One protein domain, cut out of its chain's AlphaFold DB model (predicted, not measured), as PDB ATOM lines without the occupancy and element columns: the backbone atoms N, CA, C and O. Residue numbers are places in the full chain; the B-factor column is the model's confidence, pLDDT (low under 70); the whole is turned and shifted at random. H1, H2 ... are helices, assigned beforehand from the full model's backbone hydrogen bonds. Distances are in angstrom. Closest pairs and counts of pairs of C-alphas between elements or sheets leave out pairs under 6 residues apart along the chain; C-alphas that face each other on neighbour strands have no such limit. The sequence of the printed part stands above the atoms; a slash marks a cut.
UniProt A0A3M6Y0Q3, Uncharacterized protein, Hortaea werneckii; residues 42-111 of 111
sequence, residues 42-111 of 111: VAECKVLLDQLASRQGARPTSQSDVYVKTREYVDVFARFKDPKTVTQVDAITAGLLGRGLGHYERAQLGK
ATOM      1  N   VAL A  42     -25.189  24.741   5.140       96.38
ATOM      2  CA  VAL A  42     -25.444  26.152   4.798       96.38
ATOM      3  C   VAL A  42     -26.115  26.886   5.965       96.38
ATOM      4  O   VAL A  42     -25.722  28.003   6.308       96.38
ATOM      5  N   ALA A  43     -27.078  26.237   6.621       95.31
ATOM      6  CA  ALA A  43     -27.795  26.803   7.756       95.31
ATOM      7  C   ALA A  43     -26.904  26.977   9.002       95.31
ATOM      8  O   ALA A  43     -26.953  28.023   9.653       95.31
ATOM      9  N   GLU A  44     -26.037  26.004   9.308       94.88
ATOM     10  CA  GLU A  44     -25.048  26.127  10.393       94.88
ATOM     11  C   GLU A  44     -24.050  27.259  10.113       94.88
ATOM     12  O   GLU A  44     -23.762  28.073  10.995       94.88
ATOM     13  N   CYS A  45     -23.570  27.365   8.870       95.50
ATOM     14  CA  CYS A  45     -22.659  28.428   8.451       95.50
ATOM     15  C   CYS A  45     -23.286  29.818   8.644       95.50
ATOM     16  O   CYS A  45     -22.646  30.713   9.199       95.50
ATOM     17  N   LYS A  46     -24.563  29.983   8.273       94.62
ATOM     18  CA  LYS A  46     -25.324  31.223   8.479       94.62
ATOM     19  C   LYS A  46     -25.368  31.630   9.952       94.62
ATOM     20  O   LYS A  46     -25.034  32.766  10.286       94.62
ATOM     21  N   VAL A  47     -25.714  30.698  10.843       94.38
ATOM     22  CA  VAL A  47     -25.774  30.962  12.292       94.38
ATOM     23  C   VAL A  47     -24.405  31.372  12.841       94.38
ATOM     24  O   VAL A  47     -24.316  32.334  13.604       94.38
ATOM     25  N   LEU A  48     -23.332  30.688  12.438       92.50
ATOM     26  CA  LEU A  48     -21.975  31.014  12.882       92.50
ATOM     27  C   LEU A  48     -21.512  32.387  12.386       92.50
ATOM     28  O   LEU A  48     -20.916  33.144  13.156       92.50
ATOM     29  N   LEU A  49     -21.808  32.737  11.133       92.19
ATOM     30  CA  LEU A  49     -21.477  34.048  10.569       92.19
ATOM     31  C   LEU A  49     -22.239  35.182  11.266       92.19
ATOM     32  O   LEU A  49     -21.645  36.223  11.558       92.19
ATOM     33  N   ASP A  50     -23.515  34.974  11.598       91.25
ATOM     34  CA  ASP A  50     -24.313  35.939  12.362       91.25
ATOM     35  C   ASP A  50     -23.769  36.117  13.790       91.25
ATOM     36  O   ASP A  50     -23.607  37.246  14.267       91.25
ATOM     37  N   GLN A  51     -23.400  35.021  14.460       89.81
ATOM     38  CA  GLN A  51     -22.764  35.078  15.778       89.81
ATOM     39  C   GLN A  51     -21.410  35.791  15.730       89.81
ATOM     40  O   GLN A  51     -21.135  36.639  16.581       89.81
ATOM     41  N   LEU A  52     -20.576  35.505  14.731       87.69
ATOM     42  CA  LEU A  52     -19.286  36.167  14.557       87.69
ATOM     43  C   LEU A  52     -19.459  37.678  14.347       87.69
ATOM     44  O   LEU A  52     -18.759  38.468  14.982       87.69
ATOM     45  N   ALA A  53     -20.433  38.080  13.526       85.19
ATOM     46  CA  ALA A  53     -20.751  39.484  13.285       85.19
ATOM     47  C   ALA A  53     -21.221  40.204  14.563       85.19
ATOM     48  O   ALA A  53     -20.816  41.339  14.805       85.19
ATOM     49  N   SER A  54     -22.019  39.537  15.407       85.81
ATOM     50  CA  SER A  54     -22.460  40.095  16.696       85.81
ATOM     51  C   SER A  54     -21.311  40.295  17.695       85.81
ATOM     52  O   SER A  54     -21.307  41.273  18.440       85.81
ATOM     53  N   ARG A  55     -20.298  39.414  17.680       81.31
ATOM     54  CA  ARG A  55     -19.128  39.483  18.575       81.31
ATOM     55  C   ARG A  55     -18.092  40.520  18.148       81.31
ATOM     56  O   ARG A  55     -17.418  41.077  19.006       81.31
ATOM     57  N   GLN A  56     -17.941  40.766  16.847       70.62
ATOM     58  CA  GLN A  56     -16.907  41.663  16.318       70.62
ATOM     59  C   GLN A  56     -17.195  43.159  16.515       70.62
ATOM     60  O   GLN A  56     -16.320  43.964  16.213       70.62
ATOM     61  N   GLY A  57     -18.370  43.546  17.030       57.47
ATOM     62  CA  GLY A  57     -18.661  44.922  17.445       57.47
ATOM     63  C   GLY A  57     -18.296  45.978  16.396       57.47
ATOM     64  O   GLY A  57     -17.270  46.633  16.515       57.47
ATOM     65  N   ALA A  58     -19.136  46.157  15.374       54.19
ATOM     66  CA  ALA A  58     -19.128  47.290  14.432       54.19
ATOM     67  C   ALA A  58     -17.789  47.692  13.760       54.19
ATOM     68  O   ALA A  58     -17.732  48.750  13.135       54.19
ATOM     69  N   ARG A  59     -16.716  46.891  13.821       54.81
ATOM     70  CA  ARG A  59     -15.484  47.148  13.058       54.81
ATOM     71  C   ARG A  59     -15.311  46.112  11.955       54.81
ATOM     72  O   ARG A  59     -14.692  45.077  12.189       54.81
ATOM     73  N   PRO A  60     -15.809  46.385  10.736       56.75
ATOM     74  CA  PRO A  60     -15.429  45.597   9.582       56.75
ATOM     75  C   PRO A  60     -13.973  45.939   9.254       56.75
ATOM     76  O   PRO A  60     -13.678  46.945   8.612       56.75
ATOM     77  N   THR A  61     -13.036  45.114   9.715       57.97
ATOM     78  CA  THR A  61     -11.705  45.070   9.107       57.97
ATOM     79  C   THR A  61     -11.922  44.552   7.691       57.97
ATOM     80  O   THR A  61     -12.226  43.374   7.551       57.97
ATOM     81  N   SER A  62     -11.917  45.446   6.693       63.09
ATOM     82  CA  SER A  62     -12.022  45.167   5.246       63.09
ATOM     83  C   SER A  62     -12.520  43.750   4.922       63.09
ATOM     84  O   SER A  62     -11.715  42.836   4.720       63.09
ATOM     85  N   GLN A  63     -13.838  43.540   4.958       74.31
ATOM     86  CA  GLN A  63     -14.382  42.224   4.634       74.31
ATOM     87  C   GLN A  63     -14.019  41.899   3.187       74.31
ATOM     88  O   GLN A  63     -14.212  42.731   2.303       74.31
ATOM     89  N   SER A  64     -13.458  40.715   2.950       87.44
ATOM     90  CA  SER A  64     -13.134  40.293   1.591       87.44
ATOM     91  C   SER A  64     -14.415  40.107   0.777       87.44
ATOM     92  O   SER A  64     -15.453  39.719   1.319       87.44
ATOM     93  N   ASP A  65     -14.340  40.298  -0.541       90.81
ATOM     94  CA  ASP A  65     -15.472  40.036  -1.442       90.81
ATOM     95  C   ASP A  65     -16.014  38.607  -1.281       90.81
ATOM     96  O   ASP A  65     -17.216  38.368  -1.391       90.81
ATOM     97  N   VAL A  66     -15.128  37.650  -0.980       91.50
ATOM     98  CA  VAL A  66     -15.492  36.256  -0.701       91.50
ATOM     99  C   VAL A  66     -16.369  36.160   0.546       91.50
ATOM    100  O   VAL A  66     -17.384  35.468   0.513       91.50
ATOM    101  N   TYR A  67     -16.031  36.870   1.626       90.31
ATOM    102  CA  TYR A  67     -16.850  36.897   2.840       90.31
ATOM    103  C   TYR A  67     -18.242  37.475   2.564       90.31
ATOM    104  O   TYR A  67     -19.241  36.875   2.962       90.31
ATOM    105  N   VAL A  68     -18.314  38.605   1.851       90.69
ATOM    106  CA  VAL A  68     -19.587  39.271   1.527       90.69
ATOM    107  C   VAL A  68     -20.484  38.343   0.705       90.69
ATOM    108  O   VAL A  68     -21.606  38.055   1.118       90.69
ATOM    109  N   LYS A  69     -19.953  37.776  -0.384       95.06
ATOM    110  CA  LYS A  69     -20.689  36.830  -1.238       95.06
ATOM    111  C   LYS A  69     -21.106  35.565  -0.492       95.06
ATOM    112  O   LYS A  69     -22.198  35.054  -0.713       95.06
ATOM    113  N   THR A  70     -20.258  35.060   0.406       94.75
ATOM    114  CA  THR A  70     -20.598  33.890   1.229       94.75
ATOM    115  C   THR A  70     -21.762  34.213   2.157       94.75
ATOM    116  O   THR A  70     -22.684  33.412   2.267       94.75
ATOM    117  N   ARG A  71     -21.763  35.395   2.785       93.44
ATOM    118  CA  ARG A  71     -22.857  35.823   3.662       93.44
ATOM    119  C   ARG A  71     -24.179  35.939   2.908       93.44
ATOM    120  O   ARG A  71     -25.190  35.437   3.388       93.44
ATOM    121  N   GLU A  72     -24.159  36.558   1.730       94.69
ATOM    122  CA  GLU A  72     -25.332  36.649   0.852       94.69
ATOM    123  C   GLU A  72     -25.836  35.258   0.452       94.69
ATOM    124  O   GLU A  72     -27.025  34.966   0.577       94.69
ATOM    125  N   TYR A  73     -24.928  34.368   0.044       96.50
ATOM    126  CA  TYR A  73     -25.269  33.000  -0.329       96.50
ATOM    127  C   TYR A  73     -25.944  32.247   0.820       96.50
ATOM    128  O   TYR A  73     -27.028  31.695   0.638       96.50
ATOM    129  N   VAL A  74     -25.340  32.227   2.012       95.56
ATOM    130  CA  VAL A  74     -25.907  31.457   3.126       95.56
ATOM    131  C   VAL A  74     -27.214  32.053   3.637       95.56
ATOM    132  O   VAL A  74     -28.054  31.311   4.131       95.56
ATOM    133  N   ASP A  75     -27.437  33.362   3.495       94.12
ATOM    134  CA  ASP A  75     -28.725  33.953   3.849       94.12
ATOM    135  C   ASP A  75     -29.817  33.580   2.836       94.12
ATOM    136  O   ASP A  75     -30.948  33.295   3.222       94.12
ATOM    137  N   VAL A  76     -29.504  33.505   1.542       95.50
ATOM    138  CA  VAL A  76     -30.487  33.107   0.520       95.50
ATOM    139  C   VAL A  76     -30.784  31.606   0.568       95.50
ATOM    140  O   VAL A  76     -31.946  31.210   0.486       95.50
ATOM    141  N   PHE A  77     -29.751  30.773   0.699       95.69
ATOM    142  CA  PHE A  77     -29.858  29.330   0.471       95.69
ATOM    143  C   PHE A  77     -29.992  28.482   1.736       95.69
ATOM    144  O   PHE A  77     -30.267  27.292   1.608       95.69
ATOM    145  N   ALA A  78     -29.837  29.044   2.939       95.31
ATOM    146  CA  ALA A  78     -30.098  28.287   4.161       95.31
ATOM    147  C   ALA A  78     -31.575  27.884   4.240       95.31
ATOM    148  O   ALA A  78     -32.461  28.736   4.368       95.31
ATOM    149  N   ARG A  79     -31.843  26.574   4.252       94.38
ATOM    150  CA  ARG A  79     -33.203  26.045   4.419       94.38
ATOM    151  C   ARG A  79     -33.805  26.363   5.786       94.38
ATOM    152  O   ARG A  79     -35.007  26.608   5.889       94.38
ATOM    153  N   PHE A  80     -32.984  26.367   6.833       94.00
ATOM    154  CA  PHE A  80     -33.404  26.646   8.206       94.00
ATOM    155  C   PHE A  80     -32.824  27.986   8.669       94.00
ATOM    156  O   PHE A  80     -31.611  28.143   8.780       94.00
ATOM    157  N   LYS A  81     -33.694  28.966   8.943       89.00
ATOM    158  CA  LYS A  81     -33.270  30.321   9.343       89.00
ATOM    159  C   LYS A  81     -33.261  30.560  10.850       89.00
ATOM    160  O   LYS A  81     -32.497  31.412  11.310       89.00
ATOM    161  N   ASP A  82     -34.110  29.843  11.582       93.44
ATOM    162  CA  ASP A  82     -34.220  29.931  13.037       93.44
ATOM    163  C   ASP A  82     -33.091  29.126  13.715       93.44
ATOM    164  O   ASP A  82     -32.984  27.920  13.475       93.44
ATOM    165  N   PRO A  83     -32.265  29.744  14.582       93.06
ATOM    166  CA  PRO A  83     -31.130  29.067  15.207       93.06
ATOM    167  C   PRO A  83     -31.506  27.822  16.014       93.06
ATOM    168  O   PRO A  83     -30.760  26.847  15.999       93.06
ATOM    169  N   LYS A  84     -32.663  27.817  16.694       95.06
ATOM    170  CA  LYS A  84     -33.098  26.648  17.479       95.06
ATOM    171  C   LYS A  84     -33.399  25.467  16.563       95.06
ATOM    172  O   LYS A  84     -32.991  24.347  16.857       95.06
ATOM    173  N   THR A  85     -34.064  25.737  15.443       94.81
ATOM    174  CA  THR A  85     -34.333  24.744  14.401       94.81
ATOM    175  C   THR A  85     -33.029  24.181  13.835       94.81
ATOM    176  O   THR A  85     -32.890  22.966  13.744       94.81
ATOM    177  N   VAL A  86     -32.040  25.035  13.537       94.62
ATOM    178  CA  VAL A  86     -30.715  24.591  13.061       94.62
ATOM    179  C   VAL A  86     -30.057  23.639  14.060       94.62
ATOM    180  O   VAL A  86     -29.624  22.559  13.670       94.62
ATOM    181  N   THR A  87     -30.048  23.978  15.353       94.06
ATOM    182  CA  THR A  87     -29.489  23.106  16.402       94.06
ATOM    183  C   THR A  87     -30.230  21.773  16.519       94.06
ATOM    184  O   THR A  87     -29.608  20.740  16.749       94.06
ATOM    185  N   GLN A  88     -31.553  21.763  16.356       94.81
ATOM    186  CA  GLN A  88     -32.331  20.522  16.388       94.81
ATOM    187  C   GLN A  88     -32.024  19.625  15.185       94.81
ATOM    188  O   GLN A  88     -31.852  18.419  15.357       94.81
ATOM    189  N   VAL A  89     -31.923  20.196  13.981       93.75
ATOM    190  CA  VAL A  89     -31.541  19.446  12.775       93.75
ATOM    191  C   VAL A  89     -30.119  18.903  12.901       93.75
ATOM    192  O   VAL A  89     -29.887  17.735  12.588       93.75
ATOM    193  N   ASP A  90     -29.184  19.702  13.415       92.25
ATOM    194  CA  ASP A  90     -27.821  19.255  13.705       92.25
ATOM    195  C   ASP A  90     -27.825  18.062  14.672       92.25
ATOM    196  O   ASP A  90     -27.301  17.004  14.339       92.25
ATOM    197  N   ALA A  91     -28.536  18.149  15.801       92.56
ATOM    198  CA  ALA A  91     -28.629  17.050  16.764       92.56
ATOM    199  C   ALA A  91     -29.225  15.758  16.165       92.56
ATOM    200  O   ALA A  91     -28.727  14.661  16.428       92.56
ATOM    201  N   ILE A  92     -30.273  15.874  15.341       92.44
ATOM    202  CA  ILE A  92     -30.896  14.722  14.669       92.44
ATOM    203  C   ILE A  92     -29.922  14.094  13.668       92.44
ATOM    204  O   ILE A  92     -29.732  12.876  13.664       92.44
ATOM    205  N   THR A  93     -29.293  14.912  12.823       90.94
ATOM    206  CA  THR A  93     -28.372  14.434  11.782       90.94
ATOM    207  C   THR A  93     -27.054  13.923  12.364       90.94
ATOM    208  O   THR A  93     -26.494  12.961  11.843       90.94
ATOM    209  N   ALA A  94     -26.590  14.472  13.487       89.62
ATOM    210  CA  ALA A  94     -25.443  13.968  14.233       89.62
ATOM    211  C   ALA A  94     -25.674  12.539  14.749       89.62
ATOM    212  O   ALA A  94     -24.746  11.736  14.751       89.62
ATOM    213  N   GLY A  95     -26.912  12.172  15.098       88.56
ATOM    214  CA  GLY A  95     -27.270  10.792  15.451       88.56
ATOM    215  C   GLY A  95     -27.133   9.781  14.301       88.56
ATOM    216  O   GLY A  95     -27.143   8.571  14.544       88.56
ATOM    217  N   LEU A  96     -27.003  10.260  13.059       86.38
ATOM    218  CA  LEU A  96     -26.768   9.442  11.866       86.38
ATOM    219  C   LEU A  96     -25.274   9.267  11.551       86.38
ATOM    220  O   LEU A  96     -24.926   8.393  10.753       86.38
ATOM    221  N   LEU A  97     -24.388  10.043  12.190       87.00
ATOM    222  CA  LEU A  97     -22.942   9.878  12.039       87.00
ATOM    223  C   LEU A  97     -22.515   8.480  12.496       87.00
ATOM    224  O   LEU A  97     -22.965   7.974  13.524       87.00
ATOM    225  N   GLY A  98     -21.662   7.831  11.705       79.62
ATOM    226  CA  GLY A  98     -21.192   6.471  11.991       79.62
ATOM    227  C   GLY A  98     -22.217   5.366  11.701       79.62
ATOM    228  O   GLY A  98     -21.890   4.190  11.835       79.62
ATOM    229  N   ARG A  99     -23.432   5.706  11.238       85.50
ATOM    230  CA  ARG A  99     -24.433   4.750  10.719       85.50
ATOM    231  C   ARG A  99     -24.423   4.680   9.187       85.50
ATOM    232  O   ARG A  99     -25.468   4.516   8.564       85.50
ATOM    233  N   GLY A 100     -23.243   4.843   8.592       79.44
ATOM    234  CA  GLY A 100     -23.050   4.909   7.141       79.44
ATOM    235  C   GLY A 100     -23.040   6.325   6.556       79.44
ATOM    236  O   GLY A 100     -22.944   6.455   5.343       79.44
ATOM    237  N   LEU A 101     -23.127   7.369   7.389       85.00
ATOM    238  CA  LEU A 101     -22.920   8.760   6.977       85.00
ATOM    239  C   LEU A 101     -21.636   9.308   7.603       85.00
ATOM    240  O   LEU A 101     -21.427   9.174   8.816       85.00
ATOM    241  N   GLY A 102     -20.812   9.950   6.780       88.94
ATOM    242  CA  GLY A 102     -19.707  10.793   7.207       88.94
ATOM    243  C   GLY A 102     -20.158  12.229   7.486       88.94
ATOM    244  O   GLY A 102     -21.337  12.596   7.402       88.94
ATOM    245  N   HIS A 103     -19.191  13.066   7.864       91.38
ATOM    246  CA  HIS A 103     -19.454  14.460   8.219       91.38
ATOM    247  C   HIS A 103     -19.976  15.275   7.036       91.38
ATOM    248  O   HIS A 103     -20.859  16.116   7.219       91.38
ATOM    249  N   TYR A 104     -19.467  15.007   5.833       91.00
ATOM    250  CA  TYR A 104     -19.902  15.695   4.628       91.00
ATOM    251  C   TYR A 104     -21.337  15.330   4.250       91.00
ATOM    252  O   TYR A 104     -22.147  16.231   4.030       91.00
ATOM    253  N   GLU A 105     -21.694  14.042   4.239       90.50
ATOM    254  CA  GLU A 105     -23.059  13.616   3.920       90.50
ATOM    255  C   GLU A 105     -24.060  14.196   4.916       90.50
ATOM    256  O   GLU A 105     -25.114  14.697   4.521       90.50
ATOM    257  N   ARG A 106     -23.701  14.221   6.206       92.06
ATOM    258  CA  ARG A 106     -24.496  14.881   7.246       92.06
ATOM    259  C   ARG A 106     -24.757  16.354   6.908       92.06
ATOM    260  O   ARG A 106     -25.908  16.789   6.944       92.06
ATOM    261  N   ALA A 107     -23.718  17.110   6.555       92.75
ATOM    262  CA  ALA A 107     -23.851  18.522   6.200       92.75
ATOM    263  C   ALA A 107     -24.714  18.739   4.943       92.75
ATOM    264  O   ALA A 107     -25.464  19.714   4.876       92.75
ATOM    265  N   GLN A 108     -24.667  17.818   3.971       91.25
ATOM    266  CA  GLN A 108     -25.505  17.878   2.766       91.25
ATOM    267  C   GLN A 108     -27.001  17.687   3.060       91.25
ATOM    268  O   GLN A 108     -27.835  18.294   2.384       91.25
ATOM    269  N   LEU A 109     -27.364  16.893   4.075       90.31
ATOM    270  CA  LEU A 109     -28.767  16.702   4.476       90.31
ATOM    271  C   LEU A 109     -29.393  17.960   5.096       90.31
ATOM    272  O   LEU A 109     -30.607  18.153   5.004       90.31
ATOM    273  N   GLY A 110     -28.570  18.799   5.727       79.81
ATOM    274  CA  GLY A 110     -28.984  20.020   6.420       79.81
ATOM    275  C   GLY A 110     -28.961  21.295   5.572       79.81
ATOM    276  O   GLY A 110     -29.126  22.370   6.148       79.81
ATOM    277  N   LYS A 111     -28.714  21.203   4.254       69.06
ATOM    278  CA  LYS A 111     -28.665  22.379   3.366       69.06
ATOM    279  C   LYS A 111     -29.975  23.170   3.384       69.06
ATOM    280  O   LYS A 111     -31.051  22.527   3.284       69.06
TER     281      LYS A 111
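Overview. This is residues 42 to 111 of the 111 residues of an uncharacterized protein of Hortaea werneckii (UniProt A0A3M6Y0Q3). The model is an elongated chain of four helices in two lobes set end to end: H1 and H2 make an open V in one lobe, and H3 and H4 make the other, smaller one. In the V the last residues of H2 come near the first residues of H1, while the other ends spread apart and are joined by a loop that sticks out with residues 56 to 64. The printed part has 70 residues with four named helices, in the order H1, H2, H3, H4, and no named strand; its class is all helix, with 46 residues in helices. The whole is loose, with a radius of gyration of the C-alphas of 13.9 A, and spans 43 by 22 by 19 A.

Along the chain. The longest helix, H1, is residues 42 to 55, 20.2 A from first to last C-alpha; C-alpha 42 is at (-25.444, 26.152, 4.798). H2 is residues 65 to 77, 18.0 A long. H3 is residues 83 to 94, 16.2 A long, with C-alpha 83 at (-31.130, 29.067, 15.207). H4 is residues 103 to 109, 10.3 A long, and ends with C-alpha 109 at (-28.767, 16.702, 4.476).

Arrangement. H1 touches H2 at a steep tilt of 55 degrees, opposite ways; their closest C-alphas, those of Lys 46 and Val 74, are 5.4 A apart. H1 and H3 only just touch, with 3 pairs of C-alphas within 8 A, through residues 43 to 47 of H1 and 83 to 86 of H3 alone. The closest C-alphas there, those of Val 47 and Pro 83, are 6.4 A apart, and the two helices run opposite ways at a steep tilt of 47 degrees. H3 and H4 also only just touch, with 3 pairs within 8 A, by residues 93 to 94 of H3 alone. Their closest C-alphas, those of Thr 93 and Arg 106, are 6.0 A apart, and they run opposite ways at a steep tilt of 57 degrees. H1 and H4 are close but not clearly touching, the C-alphas of Val 42 and Ala 107 being closest at 7.9 A. H2 is apart from H3 and from H4. In H1, H2, H3 and H4 every O i to N i+4 pair is within hydrogen-bond range.

Size, cuts and confidence. The two C-alphas farthest apart, those of Arg 59 and Arg 99, are 43.4 A apart, whereas those of Val 42 and Lys 111, the first and last printed, are 5.2 A apart. Residues 51 to 66, of which 51 to 55 belong to H1, stand free. The link from H2 to H3 is tight, and those from H1 to H2 and from H3 to H4 are short. The printed part has no cut. Its mean pLDDT is 87.5, and residues 57 to 62 and residue 111 are under 70.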